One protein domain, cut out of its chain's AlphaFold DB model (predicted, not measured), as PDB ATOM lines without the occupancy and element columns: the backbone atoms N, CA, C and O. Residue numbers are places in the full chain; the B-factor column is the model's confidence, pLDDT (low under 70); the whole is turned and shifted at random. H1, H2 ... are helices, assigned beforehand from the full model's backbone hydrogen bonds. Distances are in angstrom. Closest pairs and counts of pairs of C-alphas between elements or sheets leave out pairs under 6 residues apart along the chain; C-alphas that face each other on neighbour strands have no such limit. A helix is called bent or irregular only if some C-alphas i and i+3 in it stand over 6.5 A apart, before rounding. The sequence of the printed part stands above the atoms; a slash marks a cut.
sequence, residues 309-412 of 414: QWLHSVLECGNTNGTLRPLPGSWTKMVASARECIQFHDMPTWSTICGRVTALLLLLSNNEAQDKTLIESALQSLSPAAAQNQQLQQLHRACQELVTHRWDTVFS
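This is residues 309 to 412 of the 414 residues of the protein "Zn(2)-C6 fungal-type domain-containing protein" of Coniochaeta sp. 2T2.1 (UniProt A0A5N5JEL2). H3, H4 and H5 make an up-and-down bundle, each running against the one before; H2 packs steeply across H3, and short H1 lies near H3 and H5. The 104 printed residues include five named helices, H1 to H5, and no named strand: all helix. The whole is compact, radius of gyration of the C-alphas 13.3 A, spanning 37 by 29 by 28 A.

H1, residues 309 to 316, begins at C-alpha 309 (173.028, 136.978, 147.721). H2 is residues 331 to 342, H3 350 to 366, 24.2 A, and H4 369 to 388, 30.6 A. H4 is irregular, C-alphas 370 and 373 being 7.3 A apart. H5, residues 390 to 410, 30.3 A, ends at C-alpha 410 (153.999, 128.456, 163.836).

H3 and H4 form a hairpin; their closest C-alphas, Leu 360 and Ile 375, are 6.1 A apart. H2 touches H3, closest C-alphas Ala 338 and Ala 359, 4.6 A. O i to N i+4 pairs are within hydrogen-bond range throughout H1, H2, H3 and H5, and 11 of 16 in H4.

The printed part has no cut. The link from H1 to H2 is long. pLDDT is under 70 at residues 315 to 329, 345 to 351 and 405 to 412.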
ATOM      1  N   GLN A 309     173.467 136.025 146.694       78.56
ATOM      2  CA  GLN A 309     173.028 136.978 147.721       78.56
ATOM      3  C   GLN A 309     171.622 136.656 148.231       78.56
ATOM      4  O   GLN A 309     171.362 136.748 149.432       78.56
ATOM      5  N   TRP A 310     170.718 136.273 147.327       78.94
ATOM      6  CA  TRP A 310     169.367 135.847 147.680       78.94
ATOM      7  C   TRP A 310     169.387 134.557 148.497       78.94
ATOM      8  O   TRP A 310     168.820 134.531 149.586       78.94
ATOM      9  N   LEU A 311     170.104 133.529 148.027       76.25
ATOM     10  CA  LEU A 311     170.266 132.271 148.758       76.25
ATOM     11  C   LEU A 311     170.831 132.499 150.160       76.25
ATOM     12  O   LEU A 311     170.270 131.997 151.128       76.25
ATOM     13  N   HIS A 312     171.900 133.287 150.275       74.38
ATOM     14  CA  HIS A 312     172.498 133.622 151.565       74.38
ATOM     15  C   HIS A 312     171.485 134.298 152.493       74.38
ATOM     16  O   HIS A 312     171.327 133.883 153.635       74.38
ATOM     17  N   SER A 313     170.720 135.265 151.970       71.62
ATOM     18  CA  SER A 313     169.680 135.962 152.737       71.62
ATOM     19  C   SER A 313     168.592 135.007 153.242       71.62
ATOM     20  O   SER A 313     168.128 135.152 154.369       71.62
ATOM     21  N   VAL A 314     168.181 134.026 152.431       71.06
ATOM     22  CA  VAL A 314     167.181 133.018 152.824       71.06
ATOM     23  C   VAL A 314     167.748 132.057 153.873       71.06
ATOM     24  O   VAL A 314     167.070 131.762 154.855       71.06
ATOM     25  N   LEU A 315     168.992 131.599 153.703       67.94
ATOM     26  CA  LEU A 315     169.651 130.667 154.625       67.94
ATOM     27  C   LEU A 315     169.949 131.308 155.993       67.94
ATOM     28  O   LEU A 315     169.766 130.668 157.025       67.94
ATOM     29  N   GLU A 316     170.333 132.585 156.033       64.56
ATOM     30  CA  GLU A 316     170.570 133.319 157.286       64.56
ATOM     31  C   GLU A 316     169.291 133.598 158.092       64.56
ATOM     32  O   GLU A 316     169.361 133.793 159.311       64.56
ATOM     33  N   CYS A 317     168.112 133.565 157.460       56.88
ATOM     34  CA  CYS A 317     166.832 133.720 158.161       56.88
ATOM     35  C   CYS A 317     166.526 132.573 159.136       56.88
ATOM     36  O   CYS A 317     165.638 132.726 159.969       56.88
ATOM     37  N   GLY A 318     167.218 131.433 159.040       51.19
ATOM     38  CA  GLY A 318     167.136 130.365 160.042       51.19
ATOM     39  C   GLY A 318     167.922 130.659 161.328       51.19
ATOM     40  O   GLY A 318     167.615 130.085 162.366       51.19
ATOM     41  N   ASN A 319     168.902 131.574 161.281       53.12
ATOM     42  CA  ASN A 319     169.874 131.807 162.359       53.12
ATOM     43  C   ASN A 319     169.645 133.105 163.153       53.12
ATOM     44  O   ASN A 319     170.310 133.338 164.162       53.12
ATOM     45  N   THR A 320     168.747 133.979 162.701       48.41
ATOM     46  CA  THR A 320     168.455 135.277 163.333       48.41
ATOM     47  C   THR A 320     166.970 135.374 163.680       48.41
ATOM     48  O   THR A 320     166.158 134.691 163.064       48.41
ATOM     49  N   ASN A 321     166.604 136.200 164.673       49.81
ATOM     50  CA  ASN A 321     165.228 136.401 165.164       49.81
ATOM     51  C   ASN A 321     164.282 137.018 164.101       49.81
ATOM     52  O   ASN A 321     163.803 138.142 164.247       49.81
ATOM     53  N   GLY A 322     164.004 136.284 163.024       52.19
ATOM     54  CA  GLY A 322     162.813 136.412 162.187       52.19
ATOM     55  C   GLY A 322     162.688 137.645 161.291       52.19
ATOM     56  O   GLY A 322     161.664 137.781 160.626       52.19
ATOM     57  N   THR A 323     163.675 138.539 161.210       46.69
ATOM     58  CA  THR A 323     163.579 139.697 160.303       46.69
ATOM     59  C   THR A 323     164.087 139.339 158.909       46.69
ATOM     60  O   THR A 323     165.213 139.642 158.524       46.69
ATOM     61  N   LEU A 324     163.215 138.694 158.125       53.16
ATOM     62  CA  LEU A 324     163.349 138.658 156.668       53.16
ATOM     63  C   LEU A 324     163.531 140.100 156.163       53.16
ATOM     64  O   LEU A 324     162.805 141.005 156.588       53.16
ATOM     65  N   ARG A 325     164.483 140.330 155.245       55.75
ATOM     66  CA  ARG A 325     164.515 141.590 154.480       55.75
ATOM     67  C   ARG A 325     163.112 141.850 153.914       55.75
ATOM     68  O   ARG A 325     162.459 140.882 153.517       55.75
ATOM     69  N   PRO A 326     162.650 143.113 153.855       57.28
ATOM     70  CA  PRO A 326     161.333 143.424 153.318       57.28
ATOM     71  C   PRO A 326     161.201 142.793 151.934       57.28
ATOM     72  O   PRO A 326     162.015 143.042 151.041       57.28
ATOM     73  N   LEU A 327     160.212 141.911 151.809       65.88
ATOM     74  CA  LEU A 327     159.931 141.207 150.571       65.88
ATOM     75  C   LEU A 327     159.635 142.255 149.482       65.88
ATOM     76  O   LEU A 327     159.015 143.279 149.783       65.88
ATOM     77  N   PRO A 328     160.072 142.043 148.228       66.62
ATOM     78  CA  PRO A 328     159.717 142.924 147.121       66.62
ATOM     79  C   PRO A 328     158.208 143.208 147.105       66.62
ATOM     80  O   PRO A 328     157.415 142.304 147.352       66.62
ATOM     81  N   GLY A 329     157.776 144.426 146.759       65.06
ATOM     82  CA  GLY A 329     156.338 144.758 146.698       65.06
ATOM     83  C   GLY A 329     155.527 143.876 145.728       65.06
ATOM     84  O   GLY A 329     154.306 143.811 145.799       65.06
ATOM     85  N   SER A 330     156.218 143.163 144.841       71.19
ATOM     86  CA  SER A 330     155.716 142.192 143.868       71.19
ATOM     87  C   SER A 330     155.804 140.727 144.320       71.19
ATOM     88  O   SER A 330     155.542 139.827 143.521       71.19
ATOM     89  N   TRP A 331     156.174 140.465 145.577       83.38
ATOM     90  CA  TRP A 331     156.384 139.124 146.130       83.38
ATOM     91  C   TRP A 331     155.199 138.183 145.899       83.38
ATOM     92  O   TRP A 331     155.375 137.043 145.475       83.38
ATOM     93  N   THR A 332     153.983 138.699 146.072       85.00
ATOM     94  CA  THR A 332     152.732 137.963 145.850       85.00
ATOM     95  C   THR A 332     152.630 137.375 144.442       85.00
ATOM     96  O   THR A 332     152.178 136.242 144.289       85.00
ATOM     97  N   LYS A 333     153.114 138.086 143.412       87.62
ATOM     98  CA  LYS A 333     153.125 137.610 142.018       87.62
ATOM     99  C   LYS A 333     154.080 136.429 141.831       87.62
ATOM    100  O   LYS A 333     153.732 135.458 141.161       87.62
ATOM    101  N   MET A 334     155.275 136.500 142.424       89.69
ATOM    102  CA  MET A 334     156.265 135.420 142.342       89.69
ATOM    103  C   MET A 334     155.772 134.158 143.045       89.69
ATOM    104  O   MET A 334     155.875 133.069 142.488       89.69
ATOM    105  N   VAL A 335     155.199 134.307 144.241       89.81
ATOM    106  CA  VAL A 335     154.650 133.189 145.017       89.81
ATOM    107  C   VAL A 335     153.462 132.551 144.297       89.81
ATOM    108  O   VAL A 335     153.403 131.329 144.199       89.81
ATOM    109  N   ALA A 336     152.553 133.348 143.726       90.56
ATOM    110  CA  ALA A 336     151.451 132.823 142.920       90.56
ATOM    111  C   ALA A 336     151.964 131.996 141.729       90.56
ATOM    112  O   ALA A 336     151.563 130.845 141.560       90.56
ATOM    113  N   SER A 337     152.931 132.526 140.970       90.75
ATOM    114  CA  SER A 337     153.537 131.787 139.855       90.75
ATOM    115  C   SER A 337     154.282 130.528 140.321       90.75
ATOM    116  O   SER A 337     154.263 129.518 139.619       90.75
ATOM    117  N   ALA A 338     154.912 130.552 141.501       91.88
ATOM    118  CA  ALA A 338     155.559 129.383 142.087       91.88
ATOM    119  C   ALA A 338     154.545 128.279 142.429       91.88
ATOM    120  O   ALA A 338     154.805 127.116 142.121       91.88
ATOM    121  N   ARG A 339     153.380 128.629 142.996       91.50
ATOM    122  CA  ARG A 339     152.287 127.677 143.277       91.50
ATOM    123  C   ARG A 339     151.755 127.022 142.012       91.50
ATOM    124  O   ARG A 339     151.518 125.821 142.027       91.50
ATOM    125  N   GLU A 340     151.582 127.788 140.937       89.31
ATOM    126  CA  GLU A 340     151.165 127.248 139.635       89.31
ATOM    127  C   GLU A 340     152.192 126.240 139.106       89.31
ATOM    128  O   GLU A 340     151.832 125.140 138.701       89.31
ATOM    129  N   CYS A 341     153.484 126.582 139.151       88.44
ATOM    130  CA  CYS A 341     154.524 125.729 138.577       88.44
ATOM    131  C   CYS A 341     154.762 124.448 139.383       88.44
ATOM    132  O   CYS A 341     155.002 123.387 138.815       88.44
ATOM    133  N   ILE A 342     154.703 124.522 140.714       86.38
ATOM    134  CA  ILE A 342     155.042 123.380 141.575       86.38
ATOM    135  C   ILE A 342     154.027 122.231 141.477       86.38
ATOM    136  O   ILE A 342     154.328 121.111 141.881       86.38
ATOM    137  N   GLN A 343     152.850 122.506 140.905       82.69
ATOM    138  CA  GLN A 343     151.830 121.512 140.577       82.69
ATOM    139  C   GLN A 343     152.201 120.652 139.363       82.69
ATOM    140  O   GLN A 343     151.558 119.630 139.136       82.69
ATOM    141  N   PHE A 344     153.215 121.010 138.572       80.12
ATOM    142  CA  PHE A 344     153.691 120.136 137.501       80.12
ATOM    143  C   PHE A 344     154.503 118.976 138.096       80.12
ATOM    144  O   PHE A 344     155.505 119.167 138.790       80.12
ATOM    145  N   HIS A 345     154.027 117.752 137.853       62.16
ATOM    146  CA  HIS A 345     154.544 116.543 138.498       62.16
ATOM    147  C   HIS A 345     155.793 115.983 137.797       62.16
ATOM    148  O   HIS A 345     156.624 115.362 138.461       62.16
ATOM    149  N   ASP A 346     155.979 116.270 136.507       61.91
ATOM    150  CA  ASP A 346     157.102 115.759 135.721       61.91
ATOM    151  C   ASP A 346     158.339 116.655 135.833       61.91
ATOM    152  O   ASP A 346     158.283 117.867 135.617       61.91
ATOM    153  N   MET A 347     159.481 116.044 136.156       59.62
ATOM    154  CA  MET A 347     160.775 116.727 136.271       59.62
ATOM    155  C   MET A 347     161.821 116.057 135.381       59.62
ATOM    156  O   MET A 347     162.632 115.274 135.876       59.62
ATOM    157  N   PRO A 348     161.812 116.324 134.065       57.31
ATOM    158  CA  PRO A 348     162.695 115.615 133.149       57.31
ATOM    159  C   PRO A 348     164.111 116.217 133.049       57.31
ATOM    160  O   PRO A 348     165.018 115.504 132.639       57.31
ATOM    161  N   THR A 349     164.345 117.490 133.424       65.50
ATOM    162  CA  THR A 349     165.613 118.214 133.123       65.50
ATOM    163  C   THR A 349     166.175 119.049 134.292       65.50
ATOM    164  O   THR A 349     165.467 119.375 135.249       65.50
ATOM    165  N   TRP A 350     167.443 119.472 134.232       59.38
ATOM    166  CA  TRP A 350     168.040 120.355 135.246       59.38
ATOM    167  C   TRP A 350     167.415 121.752 135.254       59.38
ATOM    168  O   TRP A 350     167.205 122.326 136.323       59.38
ATOM    169  N   SER A 351     167.048 122.290 134.090       64.00
ATOM    170  CA  SER A 351     166.310 123.553 133.982       64.00
ATOM    171  C   SER A 351     165.018 123.514 134.809       64.00
ATOM    172  O   SER A 351     164.732 124.449 135.564       64.00
ATOM    173  N   THR A 352     164.306 122.378 134.786       72.12
ATOM    174  CA  THR A 352     163.143 122.151 135.652       72.12
ATOM    175  C   THR A 352     163.534 122.037 137.126       72.12
ATOM    176  O   THR A 352     162.881 122.662 137.958       72.12
ATOM    177  N   ILE A 353     164.632 121.348 137.474       76.25
ATOM    178  CA  ILE A 353     165.124 121.229 138.866       76.25
ATOM    179  C   ILE A 353     165.437 122.608 139.454       76.25
ATOM    180  O   ILE A 353     164.969 122.936 140.543       76.25
ATOM    181  N   CYS A 354     166.164 123.451 138.721       76.75
ATOM    182  CA  CYS A 354     166.462 124.825 139.117       76.75
ATOM    183  C   CYS A 354     165.187 125.654 139.334       76.75
ATOM    184  O   CYS A 354     165.086 126.388 140.327       76.75
ATOM    185  N   GLY A 355     164.223 125.542 138.414       81.94
ATOM    186  CA  GLY A 355     162.916 126.187 138.526       81.94
ATOM    187  C   GLY A 355     162.161 125.732 139.772       81.94
ATOM    188  O   GLY A 355     161.678 126.566 140.536       81.94
ATOM    189  N   ARG A 356     162.142 124.426 140.050       85.19
ATOM    190  CA  ARG A 356     161.452 123.841 141.206       85.19
ATOM    191  C   ARG A 356     162.110 124.190 142.531       85.19
ATOM    192  O   ARG A 356     161.403 124.502 143.482       85.19
ATOM    193  N   VAL A 357     163.440 124.218 142.590       86.25
ATOM    194  CA  VAL A 357     164.174 124.740 143.752       86.25
ATOM    195  C   VAL A 357     163.832 126.213 143.980       86.25
ATOM    196  O   VAL A 357     163.568 126.613 145.109       86.25
ATOM    197  N   THR A 358     163.779 127.018 142.915       88.38
ATOM    198  CA  THR A 358     163.380 128.431 143.014       88.38
ATOM    199  C   THR A 358     161.956 128.565 143.558       88.38
ATOM    200  O   THR A 358     161.744 129.315 144.507       88.38
ATOM    201  N   ALA A 359     160.998 127.798 143.024       90.12
ATOM    202  CA  ALA A 359     159.619 127.774 143.509       90.12
ATOM    203  C   ALA A 359     159.540 127.373 144.988       90.12
ATOM    204  O   ALA A 359     158.924 128.079 145.781       90.12
ATOM    205  N   LEU A 360     160.216 126.288 145.374       89.12
ATOM    206  CA  LEU A 360     160.275 125.809 146.754       89.12
ATOM    207  C   LEU A 360     160.781 126.899 147.708       89.12
ATOM    208  O   LEU A 360     160.158 127.154 148.735       89.12
ATOM    209  N   LEU A 361     161.875 127.575 147.359       86.00
ATOM    210  CA  LEU A 361     162.451 128.644 148.177       86.00
ATOM    211  C   LEU A 361     161.528 129.867 148.290       86.00
ATOM    212  O   LEU A 361     161.461 130.474 149.360       86.00
ATOM    213  N   LEU A 362     160.794 130.215 147.227       87.12
ATOM    214  CA  LEU A 362     159.780 131.276 147.263       87.12
ATOM    215  C   LEU A 362     158.631 130.918 148.219       87.12
ATOM    216  O   LEU A 362     158.257 131.744 149.049       87.12
ATOM    217  N   LEU A 363     158.117 129.685 148.160       87.50
ATOM    218  CA  LEU A 363     157.045 129.215 149.048       87.50
ATOM    219  C   LEU A 363     157.502 129.147 150.514       87.50
ATOM    220  O   LEU A 363     156.817 129.651 151.401       87.50
ATOM    221  N   LEU A 364     158.699 128.605 150.768       82.12
ATOM    222  CA  LEU A 364     159.301 128.566 152.107       82.12
ATOM    223  C   LEU A 364     159.481 129.965 152.702       82.12
ATOM    224  O   LEU A 364     159.283 130.172 153.900       82.12
ATOM    225  N   SER A 365     159.856 130.929 151.861       79.88
ATOM    226  CA  SER A 365     160.035 132.320 152.268       79.88
ATOM    227  C   SER A 365     158.700 133.029 152.526       79.88
ATOM    228  O   SER A 365     158.657 133.908 153.381       79.88
ATOM    229  N   ASN A 366     157.623 132.635 151.834       81.88
ATOM    230  CA  ASN A 366     156.281 133.189 152.025       81.88
ATOM    231  C   ASN A 366     155.629 132.747 153.345       81.88
ATOM    232  O   ASN A 366     154.927 133.535 153.966       81.88
ATOM    233  N   ASN A 367     155.915 131.518 153.792       75.56
ATOM    234  CA  ASN A 367     155.518 130.991 155.104       75.56
ATOM    235  C   ASN A 367     153.994 131.000 155.368       75.56
ATOM    236  O   ASN A 367     153.543 131.370 156.451       75.56
ATOM    237  N   GLU A 368     153.188 130.588 154.386       79.12
ATOM    238  CA  GLU A 368     151.736 130.435 154.549       79.12
ATOM    239  C   GLU A 368     151.336 128.965 154.728       79.12
ATOM    240  O   GLU A 368     151.809 128.087 154.006       79.12
ATOM    241  N   ALA A 369     150.396 128.691 155.643       78.19
ATOM    242  CA  ALA A 369     149.908 127.338 155.948       78.19
ATOM    243  C   ALA A 369     149.419 126.560 154.712       78.19
ATOM    244  O   ALA A 369     149.607 125.346 154.631       78.19
ATOM    245  N   GLN A 370     148.838 127.259 153.732       84.19
ATOM    246  CA  GLN A 370     148.349 126.658 152.488       84.19
ATOM    247  C   GLN A 370     149.457 126.057 151.608       84.19
ATOM    248  O   GLN A 370     149.175 125.176 150.801       84.19
ATOM    249  N   ASP A 371     150.711 126.490 151.776       87.12
ATOM    250  CA  ASP A 371     151.839 126.037 150.956       87.12
ATOM    251  C   ASP A 371     152.480 124.745 151.482       87.12
ATOM    252  O   ASP A 371     153.297 124.138 150.790       87.12
ATOM    253  N   LYS A 372     152.109 124.291 152.690       84.62
ATOM    254  CA  LYS A 372     152.757 123.164 153.377       84.62
ATOM    255  C   LYS A 372     152.791 121.888 152.530       84.62
ATOM    256  O   LYS A 372     153.853 121.301 152.345       84.62
ATOM    257  N   THR A 373     151.650 121.488 151.974       87.50
ATOM    258  CA  THR A 373     151.532 120.258 151.174       87.50
ATOM    259  C   THR A 373     152.336 120.337 149.875       87.50
ATOM    260  O   THR A 373     152.973 119.362 149.474       87.50
ATOM    261  N   LEU A 374     152.360 121.511 149.234       88.88
ATOM    262  CA  LEU A 374     153.144 121.761 148.024       88.88
ATOM    263  C   LEU A 374     154.650 121.699 148.314       88.88
ATOM    264  O   LEU A 374     155.403 121.099 147.546       88.88
ATOM    265  N   ILE A 375     155.083 122.275 149.438       89.06
ATOM    266  CA  ILE A 375     156.474 122.255 149.905       89.06
ATOM    267  C   ILE A 375     156.931 120.818 150.189       89.06
ATOM    268  O   ILE A 375     157.988 120.407 149.708       89.06
ATOM    269  N   GLU A 376     156.135 120.039 150.926       88.50
ATOM    270  CA  GLU A 376     156.439 118.639 151.257       88.50
ATOM    271  C   GLU A 376     156.542 117.771 149.994       88.50
ATOM    272  O   GLU A 376     157.531 117.058 149.805       88.50
ATOM    273  N   SER A 377     155.576 117.900 149.078       87.56
ATOM    274  CA  SER A 377     155.587 117.202 147.786       87.56
ATOM    275  C   SER A 377     156.818 117.565 146.944       87.56
ATOM    276  O   SER A 377     157.496 116.696 146.383       87.56
ATOM    277  N   ALA A 378     157.171 118.851 146.887       88.06
ATOM    278  CA  ALA A 378     158.344 119.310 146.157       88.06
ATOM    279  C   ALA A 378     159.652 118.777 146.754       88.06
ATOM    280  O   ALA A 378     160.506 118.296 146.007       88.06
ATOM    281  N   LEU A 379     159.801 118.791 148.080       88.75
ATOM    282  CA  LEU A 379     160.966 118.217 148.755       88.75
ATOM    283  C   LEU A 379     161.109 116.719 148.485       88.75
ATOM    284  O   LEU A 379     162.218 116.255 148.214       88.75
ATOM    285  N   GLN A 380     160.006 115.971 148.513       88.19
ATOM    286  CA  GLN A 380     160.021 114.543 148.216       88.19
ATOM    287  C   GLN A 380     160.479 114.280 146.775       88.19
ATOM    288  O   GLN A 380     161.367 113.461 146.545       88.19
ATOM    289  N   SER A 381     159.943 115.032 145.813       83.81
ATOM    290  CA  SER A 381     160.301 114.886 144.396       83.81
ATOM    291  C   SER A 381     161.761 115.238 144.074       83.81
ATOM    292  O   SER A 381     162.333 114.686 143.140       83.81
ATOM    293  N   LEU A 382     162.384 116.142 144.843       86.12
ATOM    294  CA  LEU A 382     163.772 116.568 144.639       86.12
ATOM    295  C   LEU A 382     164.792 115.593 145.240       86.12
ATOM    296  O   LEU A 382     165.972 115.666 144.898       86.12
ATOM    297  N   SER A 383     164.363 114.672 146.110       85.50
ATOM    298  CA  SER A 383     165.251 113.749 146.825       85.50
ATOM    299  C   SER A 383     166.165 112.912 145.907       85.50
ATOM    300  O   SER A 383     167.367 112.865 146.187       85.50
ATOM    301  N   PRO A 384     165.687 112.320 144.789       82.12
ATOM    302  CA  PRO A 384     166.550 111.547 143.893       82.12
ATOM    303  C   PRO A 384     167.646 112.397 143.240       82.12
ATOM    304  O   PRO A 384     168.798 111.978 143.175       82.12
ATOM    305  N   ALA A 385     167.305 113.613 142.796       77.62
ATOM    306  CA  ALA A 385     168.262 114.536 142.191       77.62
ATOM    307  C   ALA A 385     169.281 115.047 143.222       77.62
ATOM    308  O   ALA A 385     170.475 115.141 142.938       77.62
ATOM    309  N   ALA A 386     168.824 115.332 144.444       81.75
ATOM    310  CA  ALA A 386     169.679 115.751 145.548       81.75
ATOM    311  C   ALA A 386     170.714 114.679 145.929       81.75
ATOM    312  O   ALA A 386     171.835 115.020 146.287       81.75
ATOM    313  N   ALA A 387     170.389 113.389 145.795       79.81
ATOM    314  CA  ALA A 387     171.330 112.301 146.072       79.81
ATOM    315  C   ALA A 387     172.528 112.255 145.101       79.81
ATOM    316  O   ALA A 387     173.573 111.708 145.447       79.81
ATOM    317  N   GLN A 388     172.390 112.827 143.902       73.06
ATOM    318  CA  GLN A 388     173.405 112.772 142.842       73.06
ATOM    319  C   GLN A 388     174.268 114.040 142.756       73.06
ATOM    320  O   GLN A 388     175.275 114.053 142.052       73.06
ATOM    321  N   ASN A 389     173.895 115.116 143.458       71.75
ATOM    322  CA  ASN A 389     174.575 116.405 143.380       71.75
ATOM    323  C   ASN A 389     174.786 116.994 144.779       71.75
ATOM    324  O   ASN A 389     173.833 117.387 145.445       71.75
ATOM    325  N   GLN A 390     176.048 117.119 145.198       74.88
ATOM    326  CA  GLN A 390     176.421 117.580 146.539       74.88
ATOM    327  C   GLN A 390     175.874 118.978 146.883       74.88
ATOM    328  O   GLN A 390     175.457 119.208 148.018       74.88
ATOM    329  N   GLN A 391     175.846 119.911 145.927       72.94
ATOM    330  CA  GLN A 391     175.305 121.257 146.157       72.94
ATOM    331  C   GLN A 391     173.785 121.213 146.334       72.94
ATOM    332  O   GLN A 391     173.242 121.829 147.251       72.94
ATOM    333  N   LEU A 392     173.096 120.439 145.491       78.62
ATOM    334  CA  LEU A 392     171.653 120.243 145.618       78.62
ATOM    335  C   LEU A 392     171.301 119.497 146.910       78.62
ATOM    336  O   LEU A 392     170.299 119.820 147.535       78.62
ATOM    337  N   GLN A 393     172.142 118.558 147.350       83.69
ATOM    338  CA  GLN A 393     171.994 117.850 148.620       83.69
ATOM    339  C   GLN A 393     172.041 118.799 149.820       83.69
ATOM    340  O   GLN A 393     171.217 118.690 150.727       83.69
ATOM    341  N   GLN A 394     172.999 119.730 149.831       80.62
ATOM    342  CA  GLN A 394     173.116 120.741 150.884       80.62
ATOM    343  C   GLN A 394     171.881 121.640 150.922       80.62
ATOM    344  O   GLN A 394     171.309 121.851 151.989       80.62
ATOM    345  N   LEU A 395     171.441 122.120 149.756       79.56
ATOM    346  CA  LEU A 395     170.263 122.974 149.650       79.56
ATOM    347  C   LEU A 395     168.985 122.230 150.060       79.56
ATOM    348  O   LEU A 395     168.175 122.770 150.806       79.56
ATOM    349  N   HIS A 396     168.822 120.982 149.620       86.62
ATOM    350  CA  HIS A 396     167.685 120.132 149.974       86.62
ATOM    351  C   HIS A 396     167.595 119.910 151.485       86.62
ATOM    352  O   HIS A 396     166.530 120.122 152.061       86.62
ATOM    353  N   ARG A 397     168.722 119.597 152.142       83.75
ATOM    354  CA  ARG A 397     168.789 119.458 153.604       83.75
ATOM    355  C   ARG A 397     168.425 120.759 154.319       83.75
ATOM    356  O   ARG A 397     167.600 120.735 155.224       83.75
ATOM    357  N   ALA A 398     168.974 121.889 153.876       79.62
ATOM    358  CA  ALA A 398     168.650 123.190 154.457       79.62
ATOM    359  C   ALA A 398     167.152 123.519 154.326       79.62
ATOM    360  O   ALA A 398     166.532 124.006 155.267       79.62
ATOM    361  N   CYS A 399     166.533 123.204 153.183       83.12
ATOM    362  CA  CYS A 399     165.090 123.354 153.014       83.12
ATOM    363  C   CYS A 399     164.293 122.443 153.964       83.12
ATOM    364  O   CYS A 399     163.285 122.893 154.500       83.12
ATOM    365  N   GLN A 400     164.729 121.200 154.202       84.88
ATOM    366  CA  GLN A 400     164.085 120.299 155.170       84.88
ATOM    367  C   GLN A 400     164.163 120.842 156.604       84.88
ATOM    368  O   GLN A 400     163.151 120.857 157.300       84.88
ATOM    369  N   GLU A 401     165.330 121.337 157.021       79.06
ATOM    370  CA  GLU A 401     165.536 121.940 158.346       79.06
ATOM    371  C   GLU A 401     164.679 123.204 158.536       79.06
ATOM    372  O   GLU A 401     164.068 123.403 159.588       79.06
ATOM    373  N   LEU A 402     164.572 124.048 157.504       74.81
ATOM    374  CA  LEU A 402     163.717 125.239 157.531       74.81
ATOM    375  C   LEU A 402     162.234 124.889 157.679       74.81
ATOM    376  O   LEU A 402     161.515 125.599 158.381       74.81
ATOM    377  N   VAL A 403     161.778 123.807 157.043       78.25
ATOM    378  CA  VAL A 403     160.416 123.289 157.218       78.25
ATOM    379  C   VAL A 403     160.215 122.874 158.674       78.25
ATOM    380  O   VAL A 403     159.322 123.407 159.326       78.25
ATOM    381  N   THR A 404     161.059 121.996 159.222       72.81
ATOM    382  CA  THR A 404     160.886 121.506 160.602       72.81
ATOM    383  C   THR A 404     160.895 122.648 161.619       72.81
ATOM    384  O   THR A 404     159.950 122.789 162.390       72.81
ATOM    385  N   HIS A 405     161.883 123.545 161.550       68.19
ATOM    386  CA  HIS A 405     162.006 124.646 162.507       68.19
ATOM    387  C   HIS A 405     160.842 125.645 162.450       68.19
ATOM    388  O   HIS A 405     160.401 126.115 163.501       68.19
ATOM    389  N   ARG A 406     160.346 125.991 161.252       66.38
ATOM    390  CA  ARG A 406     159.288 127.004 161.093       66.38
ATOM    391  C   ARG A 406     157.901 126.480 161.426       66.38
ATOM    392  O   ARG A 406     157.102 127.223 161.992       66.38
ATOM    393  N   TRP A 407     157.599 125.218 161.124       61.84
ATOM    394  CA  TRP A 407     156.297 124.654 161.485       61.84
ATOM    395  C   TRP A 407     156.207 124.346 162.981       61.84
ATOM    396  O   TRP A 407     155.147 124.562 163.557       61.84
ATOM    397  N   ASP A 408     157.308 123.993 163.645       52.94
ATOM    398  CA  ASP A 408     157.319 123.876 165.108       52.94
ATOM    399  C   ASP A 408     157.076 125.235 165.799       52.94
ATOM    400  O   ASP A 408     156.401 125.299 166.825       52.94
ATOM    401  N   THR A 409     157.545 126.350 165.217       50.84
ATOM    402  CA  THR A 409     157.285 127.703 165.752       50.84
ATOM    403  C   THR A 409     155.873 128.212 165.449       50.84
ATOM    404  O   THR A 409     155.222 128.742 166.349       50.84
ATOM    405  N   VAL A 410     155.359 128.023 164.228       44.09
ATOM    406  CA  VAL A 410     153.999 128.456 163.836       44.09
ATOM    407  C   VAL A 410     152.913 127.716 164.629       44.09
ATOM    408  O   VAL A 410     151.927 128.335 165.020       44.09
ATOM    409  N   PHE A 411     153.110 126.431 164.944       38.66
ATOM    410  CA  PHE A 411     152.185 125.645 165.774       38.66
ATOM    411  C   PHE A 411     152.407 125.798 167.289       38.66
ATOM    412  O   PHE A 411     151.655 125.226 168.068       38.66
ATOM    413  N   SER A 412     153.399 126.584 167.724       36.72
ATOM    414  CA  SER A 412     153.564 126.962 169.139       36.72
ATOM    415  C   SER A 412     152.892 128.297 169.495       36.72
ATOM    416  O   SER A 412     152.807 128.653 170.669       36.72
TER     417      SER A 412